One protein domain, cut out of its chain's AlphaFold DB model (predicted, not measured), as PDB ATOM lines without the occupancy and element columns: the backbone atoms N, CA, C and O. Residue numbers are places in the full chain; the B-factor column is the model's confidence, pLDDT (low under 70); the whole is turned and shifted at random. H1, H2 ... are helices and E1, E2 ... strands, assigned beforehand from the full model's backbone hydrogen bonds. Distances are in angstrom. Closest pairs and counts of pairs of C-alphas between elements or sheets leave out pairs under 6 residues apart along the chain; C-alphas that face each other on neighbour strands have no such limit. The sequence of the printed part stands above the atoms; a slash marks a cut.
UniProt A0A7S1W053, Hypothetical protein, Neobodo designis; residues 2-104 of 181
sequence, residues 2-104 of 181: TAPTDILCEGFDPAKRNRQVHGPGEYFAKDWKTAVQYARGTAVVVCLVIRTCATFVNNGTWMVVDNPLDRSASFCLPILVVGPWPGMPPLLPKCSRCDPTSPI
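Overview. This is residues 2 to 104 of the 181 residues of the protein "Hypothetical protein" of Neobodo designis (UniProt A0A7S1W053). In a model with little regular structure, two small antiparallel sheets, E1-E4-E3 and E2-E5, sit side by side, with H1 near one end of both and long loops around. Of 103 printed residues, 33 are in named elements, ordered E1 H1 E2 E3 E4 E5; the class is mixed. It is compact, with a radius of gyration of the C-alphas of 13.7 A and spans of 35 by 35 by 25 A.

Arrangement. Look first at E4, residues 62 to 66, the inner strand. Antiparallel to it are E1, residues 26 to 29, with N 26 and O 65 within hydrogen-bond range at 2.7 A, and E3, residues 55 to 58, with N 64 and O 57 at 2.8 A; E3 and E4 form a hairpin. E2, residues 44 to 49, is antiparallel to E5, residues 76 to 82; N 46 and O 80 are 2.8 A apart. H1, residues 32 to 38, only grazes E1-E4-E3; every O i to N i+4 pair in it is within range.

Along the chain. Find E1 beginning at C-alpha 26, (-30.590, 23.896, -1.278). E5 runs 16.2 A to C-alpha 82, (-17.944, 20.542, -12.584).

Size, cuts and confidence. The printed part has no cut. Residues 94 to 104 are among those with pLDDT under 70.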
ATOM      1  N   THR A   2     -18.130  32.540 -15.527       48.75
ATOM      2  CA  THR A   2     -18.237  32.873 -14.105       48.75
ATOM      3  C   THR A   2     -18.582  31.583 -13.371       48.75
ATOM      4  O   THR A   2     -19.635  30.994 -13.608       48.75
ATOM      5  N   ALA A   3     -17.658  31.087 -12.543       56.19
ATOM      6  CA  ALA A   3     -17.979  30.041 -11.578       56.19
ATOM      7  C   ALA A   3     -19.217  30.489 -10.768       56.19
ATOM      8  O   ALA A   3     -19.502  31.689 -10.739       56.19
ATOM      9  N   PRO A   4     -19.978  29.579 -10.136       62.78
ATOM     10  CA  PRO A   4     -21.129  29.926  -9.296       62.78
ATOM     11  C   PRO A   4     -20.693  30.664  -8.011       62.78
ATOM     12  O   PRO A   4     -21.004  30.265  -6.898       62.78
ATOM     13  N   THR A   5     -19.928  31.743  -8.147       65.94
ATOM     14  CA  THR A   5     -19.179  32.390  -7.079       65.94
ATOM     15  C   THR A   5     -20.086  33.056  -6.073       65.94
ATOM     16  O   THR A   5     -19.785  33.042  -4.889       65.94
ATOM     17  N   ASP A   6     -21.209  33.598  -6.530       68.12
ATOM     18  CA  ASP A   6     -22.089  34.390  -5.678       68.12
ATOM     19  C   ASP A   6     -23.029  33.521  -4.842       68.12
ATOM     20  O   ASP A   6     -23.392  33.914  -3.737       68.12
ATOM     21  N   ILE A   7     -23.409  32.336  -5.339       73.81
ATOM     22  CA  ILE A   7     -24.217  31.382  -4.566       73.81
ATOM     23  C   ILE A   7     -23.354  30.614  -3.567       73.81
ATOM     24  O   ILE A   7     -23.830  30.276  -2.496       73.81
ATOM     25  N   LEU A   8     -22.077  30.378  -3.881       75.44
ATOM     26  CA  LEU A   8     -21.149  29.639  -3.020       75.44
ATOM     27  C   LEU A   8     -20.633  30.437  -1.820       75.44
ATOM     28  O   LEU A   8     -19.922  29.883  -0.981       75.44
ATOM     29  N   CYS A   9     -20.954  31.725  -1.732       70.50
ATOM     30  CA  CYS A   9     -20.508  32.555  -0.629       70.50
ATOM     31  C   CYS A   9     -21.029  32.052   0.710       70.50
ATOM     32  O   CYS A   9     -22.207  31.739   0.843       70.50
ATOM     33  N   GLU A  10     -20.109  31.957   1.676       65.38
ATOM     34  CA  GLU A  10     -20.401  31.565   3.059       65.38
ATOM     35  C   GLU A  10     -21.113  30.199   3.187       65.38
ATOM     36  O   GLU A  10     -21.858  29.964   4.131       65.38
ATOM     37  N   GLY A  11     -20.859  29.269   2.255       64.75
ATOM     38  CA  GLY A  11     -21.373  27.895   2.344       64.75
ATOM     39  C   GLY A  11     -22.818  27.728   1.868       64.75
ATOM     40  O   GLY A  11     -23.601  27.074   2.555       64.75
ATOM     41  N   PHE A  12     -23.118  28.256   0.670       77.19
ATOM     42  CA  PHE A  12     -24.446  28.382   0.041       77.19
ATOM     43  C   PHE A  12     -25.309  29.485   0.649       77.19
ATOM     44  O   PHE A  12     -26.031  29.226   1.604       77.19
ATOM     45  N   ASP A  13     -25.263  30.689   0.061       77.56
ATOM     46  CA  ASP A  13     -25.997  31.869   0.541       77.56
ATOM     47  C   ASP A  13     -27.521  31.633   0.499       77.56
ATOM     48  O   ASP A  13     -28.123  31.672  -0.587       77.56
ATOM     49  N   PRO A  14     -28.183  31.452   1.660       76.31
ATOM     50  CA  PRO A  14     -29.616  31.181   1.721       76.31
ATOM     51  C   PRO A  14     -30.465  32.319   1.147       76.31
ATOM     52  O   PRO A  14     -31.574  32.097   0.666       76.31
ATOM     53  N   ALA A  15     -29.944  33.550   1.132       74.12
ATOM     54  CA  ALA A  15     -30.646  34.706   0.580       74.12
ATOM     55  C   ALA A  15     -30.754  34.666  -0.956       74.12
ATOM     56  O   ALA A  15     -31.537  35.409  -1.549       74.12
ATOM     57  N   LYS A  16     -29.969  33.810  -1.622       76.75
ATOM     58  CA  LYS A  16     -29.988  33.628  -3.082       76.75
ATOM     59  C   LYS A  16     -30.949  32.531  -3.536       76.75
ATOM     60  O   LYS A  16     -31.088  32.297  -4.738       76.75
ATOM     61  N   ARG A  17     -31.642  31.886  -2.598       77.62
ATOM     62  CA  ARG A  17     -32.718  30.931  -2.863       77.62
ATOM     63  C   ARG A  17     -33.859  31.627  -3.606       77.62
ATOM     64  O   ARG A  17     -34.407  32.616  -3.133       77.62
ATOM     65  N   ASN A  18     -34.236  31.122  -4.781       66.81
ATOM     66  CA  ASN A  18     -35.360  31.662  -5.546       66.81
ATOM     67  C   ASN A  18     -36.157  30.529  -6.210       66.81
ATOM     68  O   ASN A  18     -35.573  29.547  -6.662       66.81
ATOM     69  N   ARG A  19     -37.485  30.692  -6.297       67.31
ATOM     70  CA  ARG A  19     -38.429  29.774  -6.975       67.31
ATOM     71  C   ARG A  19     -38.390  28.319  -6.471       67.31
ATOM     72  O   ARG A  19     -38.346  27.381  -7.262       67.31
ATOM     73  N   GLN A  20     -38.416  28.136  -5.153       73.75
ATOM     74  CA  GLN A  20     -38.344  26.824  -4.502       73.75
ATOM     75  C   GLN A  20     -39.728  26.160  -4.404       73.75
ATOM     76  O   GLN A  20     -40.640  26.720  -3.806       73.75
ATOM     77  N   VAL A  21     -39.890  24.979  -5.014       76.00
ATOM     78  CA  VAL A  21     -41.188  24.274  -5.147       76.00
ATOM     79  C   VAL A  21     -41.458  23.284  -4.005       76.00
ATOM     80  O   VAL A  21     -42.605  23.007  -3.678       76.00
ATOM     81  N   HIS A  22     -40.413  22.744  -3.383       72.44
ATOM     82  CA  HIS A  22     -40.475  21.675  -2.380       72.44
ATOM     83  C   HIS A  22     -40.109  22.139  -0.959       72.44
ATOM     84  O   HIS A  22     -39.793  21.314  -0.107       72.44
ATOM     85  N   GLY A  23     -40.165  23.449  -0.704       75.38
ATOM     86  CA  GLY A  23     -39.824  24.056   0.584       75.38
ATOM     87  C   GLY A  23     -38.475  24.787   0.591       75.38
ATOM     88  O   GLY A  23     -37.764  24.779  -0.424       75.38
ATOM     89  N   PRO A  24     -38.152  25.458   1.710       75.44
ATOM     90  CA  PRO A  24     -36.909  26.202   1.869       75.44
ATOM     91  C   PRO A  24     -35.696  25.259   1.852       75.44
ATOM     92  O   PRO A  24     -35.726  24.199   2.471       75.44
ATOM     93  N   GLY A  25     -34.640  25.636   1.124       82.19
ATOM     94  CA  GLY A  25     -33.337  24.957   1.189       82.19
ATOM     95  C   GLY A  25     -32.616  24.757  -0.143       82.19
ATOM     96  O   GLY A  25     -33.129  25.084  -1.204       82.19
ATOM     97  N   GLU A  26     -31.397  24.240  -0.110       85.81
ATOM     98  CA  GLU A  26     -30.590  23.896  -1.278       85.81
ATOM     99  C   GLU A  26     -31.071  22.579  -1.906       85.81
ATOM    100  O   GLU A  26     -31.269  21.585  -1.210       85.81
ATOM    101  N   TYR A  27     -31.252  22.565  -3.231       86.69
ATOM    102  CA  TYR A  27     -31.833  21.434  -3.960       86.69
ATOM    103  C   TYR A  27     -30.729  20.594  -4.588       86.69
ATOM    104  O   TYR A  27     -29.942  21.077  -5.402       86.69
ATOM    105  N   PHE A  28     -30.732  19.309  -4.265       86.94
ATOM    106  CA  PHE A  28     -29.828  18.313  -4.807       86.94
ATOM    107  C   PHE A  28     -30.637  17.288  -5.593       86.94
ATOM    108  O   PHE A  28     -31.517  16.607  -5.054       86.94
ATOM    109  N   ALA A  29     -30.337  17.187  -6.886       84.56
ATOM    110  CA  ALA A  29     -30.864  16.120  -7.719       84.56
ATOM    111  C   ALA A  29     -30.183  14.796  -7.354       84.56
ATOM    112  O   ALA A  29     -28.987  14.757  -7.059       84.56
ATOM    113  N   LYS A  30     -30.934  13.697  -7.420       80.31
ATOM    114  CA  LYS A  30     -30.391  12.350  -7.194       80.31
ATOM    115  C   LYS A  30     -29.437  11.895  -8.302       80.31
ATOM    116  O   LYS A  30     -28.568  11.061  -8.058       80.31
ATOM    117  N   ASP A  31     -29.603  12.427  -9.509       83.31
ATOM    118  CA  ASP A  31     -28.765  12.115 -10.658       83.31
ATOM    119  C   ASP A  31     -28.188  13.385 -11.301       83.31
ATOM    120  O   ASP A  31     -28.762  14.478 -11.248       83.31
ATOM    121  N   TRP A  32     -27.018  13.229 -11.922       80.38
ATOM    122  CA  TRP A  32     -26.284  14.344 -12.510       80.38
ATOM    123  C   TRP A  32     -26.967  14.920 -13.758       80.38
ATOM    124  O   TRP A  32     -26.784  16.099 -14.048       80.38
ATOM    125  N   LYS A  33     -27.762  14.130 -14.498       82.94
ATOM    126  CA  LYS A  33     -28.421  14.595 -15.730       82.94
ATOM    127  C   LYS A  33     -29.487  15.625 -15.388       82.94
ATOM    128  O   LYS A  33     -29.522  16.697 -15.987       82.94
ATOM    129  N   THR A  34     -30.290  15.324 -14.375       85.12
ATOM    130  CA  THR A  34     -31.272  16.229 -13.792       85.12
ATOM    131  C   THR A  34     -30.577  17.490 -13.268       85.12
ATOM    132  O   THR A  34     -30.981  18.598 -13.614       85.12
ATOM    133  N   ALA A  35     -29.466  17.360 -12.532       82.06
ATOM    134  CA  ALA A  35     -28.700  18.523 -12.069       82.06
ATOM    135  C   ALA A  35     -28.223  19.422 -13.230       82.06
ATOM    136  O   ALA A  35     -28.380  20.642 -13.175       82.06
ATOM    137  N   VAL A  36     -27.693  18.834 -14.307       81.75
ATOM    138  CA  VAL A  36     -27.220  19.567 -15.495       81.75
ATOM    139  C   VAL A  36     -28.363  20.258 -16.244       81.75
ATOM    140  O   VAL A  36     -28.188  21.389 -16.707       81.75
ATOM    141  N   GLN A  37     -29.535  19.620 -16.343       83.56
ATOM    142  CA  GLN A  37     -30.730  20.225 -16.944       83.56
ATOM    143  C   GLN A  37     -31.146  21.493 -16.193       83.56
ATOM    144  O   GLN A  37     -31.373  22.533 -16.815       83.56
ATOM    145  N   TYR A  38     -31.168  21.445 -14.860       81.06
ATOM    146  CA  TYR A  38     -31.487  22.608 -14.029       81.06
ATOM    147  C   TYR A  38     -30.389  23.673 -14.054       81.06
ATOM    148  O   TYR A  38     -30.692  24.867 -14.068       81.06
ATOM    149  N   ALA A  39     -29.125  23.261 -14.159       79.38
ATOM    150  CA  ALA A  39     -28.003  24.160 -14.403       79.38
ATOM    151  C   ALA A  39     -28.005  24.765 -15.820       79.38
ATOM    152  O   ALA A  39     -27.132  25.573 -16.132       79.38
ATOM    153  N   ARG A  40     -28.950  24.388 -16.697       82.00
ATOM    154  CA  ARG A  40     -29.054  24.864 -18.088       82.00
ATOM    155  C   ARG A  40     -27.743  24.712 -18.867       82.00
ATOM    156  O   ARG A  40     -27.371  25.590 -19.639       82.00
ATOM    157  N   GLY A  41     -27.017  23.620 -18.619       70.19
ATOM    158  CA  GLY A  41     -25.736  23.352 -19.278       70.19
ATOM    159  C   GLY A  41     -24.615  24.332 -18.913       70.19
ATOM    160  O   GLY A  41     -23.736  24.564 -19.737       70.19
ATOM    161  N   THR A  42     -24.632  24.921 -17.710       77.06
ATOM    162  CA  THR A  42     -23.582  25.856 -17.256       77.06
ATOM    163  C   THR A  42     -22.516  25.190 -16.392       77.06
ATOM    164  O   THR A  42     -21.403  24.985 -16.854       77.06
ATOM    165  N   ALA A  43     -22.822  24.869 -15.139       79.00
ATOM    166  CA  ALA A  43     -21.943  24.176 -14.209       79.00
ATOM    167  C   ALA A  43     -22.781  23.557 -13.088       79.00
ATOM    168  O   ALA A  43     -23.821  24.095 -12.711       79.00
ATOM    169  N   VAL A  44     -22.307  22.446 -12.530       83.88
ATOM    170  CA  VAL A  44     -22.917  21.796 -11.368       83.88
ATOM    171  C   VAL A  44     -21.956  21.903 -10.194       83.88
ATOM    172  O   VAL A  44     -20.759  21.648 -10.334       83.88
ATOM    173  N   VAL A  45     -22.478  22.279  -9.029       85.50
ATOM    174  CA  VAL A  45     -21.726  22.224  -7.773       85.50
ATOM    175  C   VAL A  45     -21.943  20.855  -7.140       85.50
ATOM    176  O   VAL A  45     -23.078  20.414  -6.973       85.50
ATOM    177  N   VAL A  46     -20.851  20.196  -6.771       86.00
ATOM    178  CA  VAL A  46     -20.863  18.971  -5.976       86.00
ATOM    179  C   VAL A  46     -20.673  19.349  -4.513       86.00
ATOM    180  O   VAL A  46     -19.736  20.080  -4.179       86.00
ATOM    181  N   CYS A  47     -21.539  18.823  -3.646       87.38
ATOM    182  CA  CYS A  47     -21.509  19.098  -2.213       87.38
ATOM    183  C   CYS A  47     -21.483  17.816  -1.383       87.38
ATOM    184  O   CYS A  47     -22.130  16.826  -1.728       87.38
ATOM    185  N   LEU A  48     -20.798  17.877  -0.244       86.31
ATOM    186  CA  LEU A  48     -21.015  16.965   0.873       86.31
ATOM    187  C   LEU A  48     -22.145  17.523   1.742       86.31
ATOM    188  O   LEU A  48     -22.133  18.702   2.095       86.31
ATOM    189  N   VAL A  49     -23.116  16.676   2.084       85.75
ATOM    190  CA  VAL A  49     -24.268  17.061   2.912       85.75
ATOM    191  C   VAL A  49     -24.134  16.463   4.308       85.75
ATOM    192  O   VAL A  49     -24.074  15.241   4.467       85.75
ATOM    193  N   ILE A  50     -24.118  17.328   5.322       83.06
ATOM    194  CA  ILE A  50     -23.990  16.959   6.736       83.06
ATOM    195  C   ILE A  50     -25.389  16.701   7.303       83.06
ATOM    196  O   ILE A  50     -26.133  17.620   7.629       83.06
ATOM    197  N   ARG A  51     -25.769  15.424   7.410       73.81
ATOM    198  CA  ARG A  51     -27.143  15.012   7.761       73.81
ATOM    199  C   ARG A  51     -27.471  15.030   9.250       73.81
ATOM    200  O   ARG A  51     -28.638  14.951   9.604       73.81
ATOM    201  N   THR A  52     -26.469  15.082  10.120       68.19
ATOM    202  CA  THR A  52     -26.650  14.851  11.562       68.19
ATOM    203  C   THR A  52     -27.415  15.965  12.277       68.19
ATOM    204  O   THR A  52     -27.892  15.741  13.384       68.19
ATOM    205  N   CYS A  53     -27.531  17.149  11.669       59.44
ATOM    206  CA  CYS A  53     -28.121  18.334  12.302       59.44
ATOM    207  C   CYS A  53     -29.018  19.161  11.360       59.44
ATOM    208  O   CYS A  53     -29.557  20.179  11.781       59.44
ATOM    209  N   ALA A  54     -29.161  18.746  10.098       63.59
ATOM    210  CA  ALA A  54     -29.911  19.484   9.089       63.59
ATOM    211  C   ALA A  54     -31.375  19.037   9.041       63.59
ATOM    212  O   ALA A  54     -31.658  17.835   9.028       63.59
ATOM    213  N   THR A  55     -32.296  19.985   8.894       68.69
ATOM    214  CA  THR A  55     -33.639  19.676   8.395       68.69
ATOM    215  C   THR A  55     -33.522  19.408   6.898       68.69
ATOM    216  O   THR A  55     -33.064  20.269   6.144       68.69
ATOM    217  N   PHE A  56     -33.902  18.210   6.451       74.88
ATOM    218  CA  PHE A  56     -33.920  17.880   5.029       74.88
ATOM    219  C   PHE A  56     -35.229  17.221   4.606       74.88
ATOM    220  O   PHE A  56     -35.797  16.400   5.325       74.88
ATOM    221  N   VAL A  57     -35.680  17.551   3.398       76.12
ATOM    222  CA  VAL A  57     -36.764  16.845   2.710       76.12
ATOM    223  C   VAL A  57     -36.128  15.911   1.694       76.12
ATOM    224  O   VAL A  57     -35.325  16.339   0.870       76.12
ATOM    225  N   ASN A  58     -36.480  14.629   1.734       79.06
ATOM    226  CA  ASN A  58     -36.078  13.665   0.716       79.06
ATOM    227  C   ASN A  58     -37.321  12.945   0.194       79.06
ATOM    228  O   ASN A  58     -37.868  12.080   0.873       79.06
ATOM    229  N   ASN A  59     -37.771  13.317  -1.003       73.50
ATOM    230  CA  ASN A  59     -38.977  12.755  -1.621       73.50
ATOM    231  C   ASN A  59     -38.668  11.676  -2.675       73.50
ATOM    232  O   ASN A  59     -39.524  11.341  -3.489       73.50
ATOM    233  N   GLY A  60     -37.439  11.150  -2.693       74.06
ATOM    234  CA  GLY A  60     -36.990  10.127  -3.641       74.06
ATOM    235  C   GLY A  60     -36.464  10.672  -4.974       74.06
ATOM    236  O   GLY A  60     -35.620  10.014  -5.589       74.06
ATOM    237  N   THR A  61     -36.884  11.878  -5.370       75.69
ATOM    238  CA  THR A  61     -36.424  12.581  -6.584       75.69
ATOM    239  C   THR A  61     -35.466  13.723  -6.244       75.69
ATOM    240  O   THR A  61     -34.440  13.904  -6.900       75.69
ATOM    241  N   TRP A  62     -35.774  14.453  -5.174       81.06
ATOM    242  CA  TRP A  62     -35.033  15.611  -4.699       81.06
ATOM    243  C   TRP A  62     -34.647  15.432  -3.241       81.06
ATOM    244  O   TRP A  62     -35.442  14.957  -2.425       81.06
ATOM    245  N   MET A  63     -33.436  15.871  -2.923       86.38
ATOM    246  CA  MET A  63     -33.029  16.160  -1.559       86.38
ATOM    247  C   MET A  63     -32.960  17.678  -1.404       86.38
ATOM    248  O   MET A  63     -32.270  18.340  -2.172       86.38
ATOM    249  N   VAL A  64     -33.684  18.221  -0.433       86.50
ATOM    250  CA  VAL A  64     -33.658  19.642  -0.076       86.50
ATOM    251  C   VAL A  64     -33.026  19.760   1.300       86.50
ATOM    252  O   VAL A  64     -33.469  19.071   2.215       86.50
ATOM    253  N   VAL A  65     -31.988  20.580   1.439       86.50
ATOM    254  CA  VAL A  65     -31.267  20.800   2.702       86.50
ATOM    255  C   VAL A  65     -31.487  22.239   3.130       86.50
ATOM    256  O   VAL A  65     -31.132  23.139   2.383       86.50
ATOM    257  N   ASP A  66     -32.074  22.479   4.299       85.06
ATOM    258  CA  ASP A  66     -32.368  23.844   4.742       85.06
ATOM    259  C   ASP A  66     -31.241  24.402   5.623       85.06
ATOM    260  O   ASP A  66     -31.210  24.174   6.833       85.06
ATOM    261  N   ASN A  67     -30.282  25.123   5.024       83.00
ATOM    262  CA  ASN A  67     -29.341  25.925   5.814       83.00
ATOM    263  C   ASN A  67     -30.080  27.088   6.516       83.00
ATOM    264  O   ASN A  67     -30.887  27.759   5.862       83.00
ATOM    265  N   PRO A  68     -29.783  27.388   7.793       80.44
ATOM    266  CA  PRO A  68     -30.368  28.518   8.508       80.44
ATOM    267  C   PRO A  68     -30.147  29.859   7.794       80.44
ATOM    268  O   PRO A  68     -29.036  30.172   7.363       80.44
ATOM    269  N   LEU A  69     -31.196  30.686   7.713       79.81
ATOM    270  CA  LEU A  69     -31.116  32.028   7.115       79.81
ATOM    271  C   LEU A  69     -30.155  32.958   7.869       79.81
ATOM    272  O   LEU A  69     -29.568  33.855   7.269       79.81
ATOM    273  N   ASP A  70     -29.997  32.735   9.174       80.88
ATOM    274  CA  ASP A  70     -29.105  33.492  10.054       80.88
ATOM    275  C   ASP A  70     -27.630  33.079   9.931       80.88
ATOM    276  O   ASP A  70     -26.776  33.664  10.595       80.88
ATOM    277  N   ARG A  71     -27.323  32.092   9.075       73.69
ATOM    278  CA  ARG A  71     -25.969  31.574   8.826       73.69
ATOM    279  C   ARG A  71     -25.296  30.976  10.066       73.69
ATOM    280  O   ARG A  71     -24.081  30.804  10.083       73.69
ATOM    281  N   SER A  72     -26.074  30.609  11.087       78.69
ATOM    282  CA  SER A  72     -25.570  29.954  12.303       78.69
ATOM    283  C   SER A  72     -24.922  28.590  12.031       78.69
ATOM    284  O   SER A  72     -24.069  28.143  12.799       78.69
ATOM    285  N   ALA A  73     -25.288  27.936  10.924       77.94
ATOM    286  CA  ALA A  73     -24.679  26.702  10.449       77.94
ATOM    287  C   ALA A  73     -24.722  26.611   8.914       77.94
ATOM    288  O   ALA A  73     -25.554  27.241   8.262       77.94
ATOM    289  N   SER A  74     -23.858  25.768   8.342       82.25
ATOM    290  CA  SER A  74     -23.988  25.296   6.961       82.25
ATOM    291  C   SER A  74     -23.883  23.775   6.932       82.25
ATOM    292  O   SER A  74     -22.945  23.182   7.465       82.25
ATOM    293  N   PHE A  75     -24.868  23.142   6.307       85.56
ATOM    294  CA  PHE A  75     -24.972  21.696   6.139       85.56
ATOM    295  C   PHE A  75     -24.587  21.243   4.727       85.56
ATOM    296  O   PHE A  75     -24.552  20.043   4.453       85.56
ATOM    297  N   CYS A  76     -24.274  22.193   3.844       85.38
ATOM    298  CA  CYS A  76     -23.892  21.969   2.457       85.38
ATOM    299  C   CYS A  76     -22.446  22.425   2.261       85.38
ATOM    300  O   CYS A  76     -22.187  23.612   2.083       85.38
ATOM    301  N   LEU A  77     -21.501  21.485   2.254       84.50
ATOM    302  CA  LEU A  77     -20.095  21.785   2.001       84.50
ATOM    303  C   LEU A  77     -19.792  21.635   0.502       84.50
ATOM    304  O   LEU A  77     -19.697  20.497   0.029       84.50
ATOM    305  N   PRO A  78     -19.631  22.729  -0.267       83.56
ATOM    306  CA  PRO A  78     -19.207  22.633  -1.656       83.56
ATOM    307  C   PRO A  78     -17.781  22.086  -1.729       83.56
ATOM    308  O   PRO A  78     -16.875  22.612  -1.089       83.56
ATOM    309  N   ILE A  79     -17.580  21.049  -2.541       84.75
ATOM    310  CA  ILE A  79     -16.269  20.412  -2.731       84.75
ATOM    311  C   ILE A  79     -15.719  20.608  -4.142       84.75
ATOM    312  O   ILE A  79     -14.505  20.606  -4.330       84.75
ATOM    313  N   LEU A  80     -16.594  20.783  -5.136       85.06
ATOM    314  CA  LEU A  80     -16.189  20.846  -6.536       85.06
ATOM    315  C   LEU A  80     -17.200  21.605  -7.388       85.06
ATOM    316  O   LEU A  80     -18.404  21.512  -7.163       85.06
ATOM    317  N   VAL A  81     -16.716  22.286  -8.420       82.88
ATOM    318  CA  VAL A  81     -17.531  22.797  -9.521       82.88
ATOM    319  C   VAL A  81     -17.153  22.032 -10.782       82.88
ATOM    320  O   VAL A  81     -15.993  22.032 -11.194       82.88
ATOM    321  N   VAL A  82     -18.133  21.375 -11.394       83.06
ATOM    322  CA  VAL A  82     -17.944  20.542 -12.584       83.06
ATOM    323  C   VAL A  82     -18.647  21.189 -13.770       83.06
ATOM    324  O   VAL A  82     -19.817  21.573 -13.687       83.06
ATOM    325  N   GLY A  83     -17.914  21.333 -14.872       77.12
ATOM    326  CA  GLY A  83     -18.456  21.830 -16.130       77.12
ATOM    327  C   GLY A  83     -19.242  20.755 -16.898       77.12
ATOM    328  O   GLY A  83     -19.059  19.567 -16.655       77.12
ATOM    329  N   PRO A  84     -20.091  21.142 -17.862       69.12
ATOM    330  CA  PRO A  84     -20.919  20.225 -18.642       69.12
ATOM    331  C   PRO A  84     -20.164  19.597 -19.823       69.12
ATOM    332  O   PRO A  84     -20.683  18.685 -20.463       69.12
ATOM    333  N   TRP A  85     -18.962  20.092 -20.137       68.25
ATOM    334  CA  TRP A  85     -18.213  19.723 -21.334       68.25
ATOM    335  C   TRP A  85     -17.119  18.695 -21.019       68.25
ATOM    336  O   TRP A  85     -16.361  18.894 -20.063       68.25
ATOM    337  N   PRO A  86     -16.978  17.634 -21.838       65.19
ATOM    338  CA  PRO A  86     -15.845  16.720 -21.751       65.19
ATOM    339  C   PRO A  86     -14.523  17.495 -21.831       65.19
ATOM    340  O   PRO A  86     -14.327  18.296 -22.743       65.19
ATOM    341  N   GLY A  87     -13.626  17.272 -20.871       66.62
ATOM    342  CA  GLY A  87     -12.304  17.907 -20.836       66.62
ATOM    343  C   GLY A  87     -12.220  19.228 -20.067       66.62
ATOM    344  O   GLY A  87     -11.119  19.751 -19.912       66.62
ATOM    345  N   MET A  88     -13.326  19.757 -19.529       68.31
ATOM    346  CA  MET A  88     -13.239  20.875 -18.586       68.31
ATOM    347  C   MET A  88     -12.747  20.353 -17.226       68.31
ATOM    348  O   MET A  88     -13.424  19.507 -16.633       68.31
ATOM    349  N   PRO A  89     -11.592  20.821 -16.713       73.50
ATOM    350  CA  PRO A  89     -11.102  20.357 -15.429       73.50
ATOM    351  C   PRO A  89     -12.070  20.792 -14.325       73.50
ATOM    352  O   PRO A  89     -12.630  21.893 -14.389       73.50
ATOM    353  N   PRO A  90     -12.273  19.949 -13.304       74.88
ATOM    354  CA  PRO A  90     -13.048  20.352 -12.151       74.88
ATOM    355  C   PRO A  90     -12.368  21.534 -11.450       74.88
ATOM    356  O   PRO A  90     -11.144  21.579 -11.313       74.88
ATOM    357  N   LEU A  91     -13.170  22.503 -11.021       76.81
ATOM    358  CA  LEU A  91     -12.696  23.720 -10.372       76.81
ATOM    359  C   LEU A  91     -12.995  23.670  -8.878       76.81
ATOM    360  O   LEU A  91     -14.045  23.179  -8.458       76.81
ATOM    361  N   LEU A  92     -12.093  24.232  -8.075       75.00
ATOM    362  CA  LEU A  92     -12.385  24.461  -6.667       75.00
ATOM    363  C   LEU A  92     -13.533  25.476  -6.535       75.00
ATOM    364  O   LEU A  92     -13.539  26.479  -7.263       75.00
ATOM    365  N   PRO A  93     -14.482  25.252  -5.610       72.00
ATOM    366  CA  PRO A  93     -15.480  26.248  -5.256       72.00
ATOM    367  C   PRO A  93     -14.781  27.532  -4.808       72.00
ATOM    368  O   PRO A  93     -13.948  27.516  -3.904       72.00
ATOM    369  N   LYS A  94     -15.108  28.651  -5.450       69.69
ATOM    370  CA  LYS A  94     -14.639  29.982  -5.052       69.69
ATOM    371  C   LYS A  94     -15.852  30.841  -4.767       69.69
ATOM    372  O   LYS A  94     -16.803  30.778  -5.536       69.69
ATOM    373  N   CYS A  95     -15.800  31.663  -3.728       65.94
ATOM    374  CA  CYS A  95     -16.738  32.767  -3.574       65.94
ATOM    375  C   CYS A  95     -16.047  34.081  -3.932       65.94
ATOM    376  O   CYS A  95     -14.907  34.314  -3.543       65.94
ATOM    377  N   SER A  96     -16.760  34.942  -4.653       62.72
ATOM    378  CA  SER A  96     -16.293  36.262  -5.100       62.72
ATOM    379  C   SER A  96     -16.015  37.222  -3.937       62.72
ATOM    380  O   SER A  96     -15.191  38.118  -4.062       62.72
ATOM    381  N   ARG A  97     -16.675  37.012  -2.791       61.19
ATOM    382  CA  ARG A  97     -16.480  37.752  -1.529       61.19
ATOM    383  C   ARG A  97     -15.500  37.087  -0.559       61.19
ATOM    384  O   ARG A  97     -15.062  37.734   0.380       61.19
ATOM    385  N   CYS A  98     -15.198  35.805  -0.757       54.66
ATOM    386  CA  CYS A  98     -14.327  35.006   0.115       54.66
ATOM    387  C   CYS A  98     -12.992  34.699  -0.572       54.66
ATOM    388  O   CYS A  98     -12.413  33.644  -0.313       54.66
ATOM    389  N   ASP A  99     -12.553  35.548  -1.508       51.47
ATOM    390  CA  ASP A  99     -11.270  35.362  -2.180       51.47
ATOM    391  C   ASP A  99     -10.182  35.197  -1.103       51.47
ATOM    392  O   ASP A  99     -10.062  36.080  -0.254       51.47
ATOM    393  N   PRO A 100      -9.419  34.088  -1.074       49.56
ATOM    394  CA  PRO A 100      -8.380  33.859  -0.067       49.56
ATOM    395  C   PRO A 100      -7.244  34.894  -0.094       49.56
ATOM    396  O   PRO A 100      -6.360  34.843   0.760       49.56
ATOM    397  N   THR A 101      -7.239  35.820  -1.060       47.34
ATOM    398  CA  THR A 101      -6.366  37.004  -1.045       47.34
ATOM    399  C   THR A 101      -6.849  38.094  -0.087       47.34
ATOM    400  O   THR A 101      -6.025  38.859   0.412       47.34
ATOM    401  N   SER A 102      -8.142  38.130   0.246       43.31
ATOM    402  CA  SER A 102      -8.595  38.783   1.469       43.31
ATOM    403  C   SER A 102      -8.198  37.875   2.626       43.31
ATOM    404  O   SER A 102      -8.634  36.720   2.646       43.31
ATOM    405  N   PRO A 103      -7.375  38.346   3.583       42.34
ATOM    406  CA  PRO A 103      -7.047  37.543   4.744       42.34
ATOM    407  C   PRO A 103      -8.370  37.118   5.366       42.34
ATOM    408  O   PRO A 103      -9.197  37.959   5.717       42.34
ATOM    409  N   ILE A 104      -8.591  35.804   5.417       41.53
ATOM    410  CA  ILE A 104      -9.694  35.207   6.151       41.53
ATOM    411  C   ILE A 104      -9.565  35.769   7.564       41.53
ATOM    412  O   ILE A 104      -8.754  35.299   8.358       41.53
TER     413      ILE A 104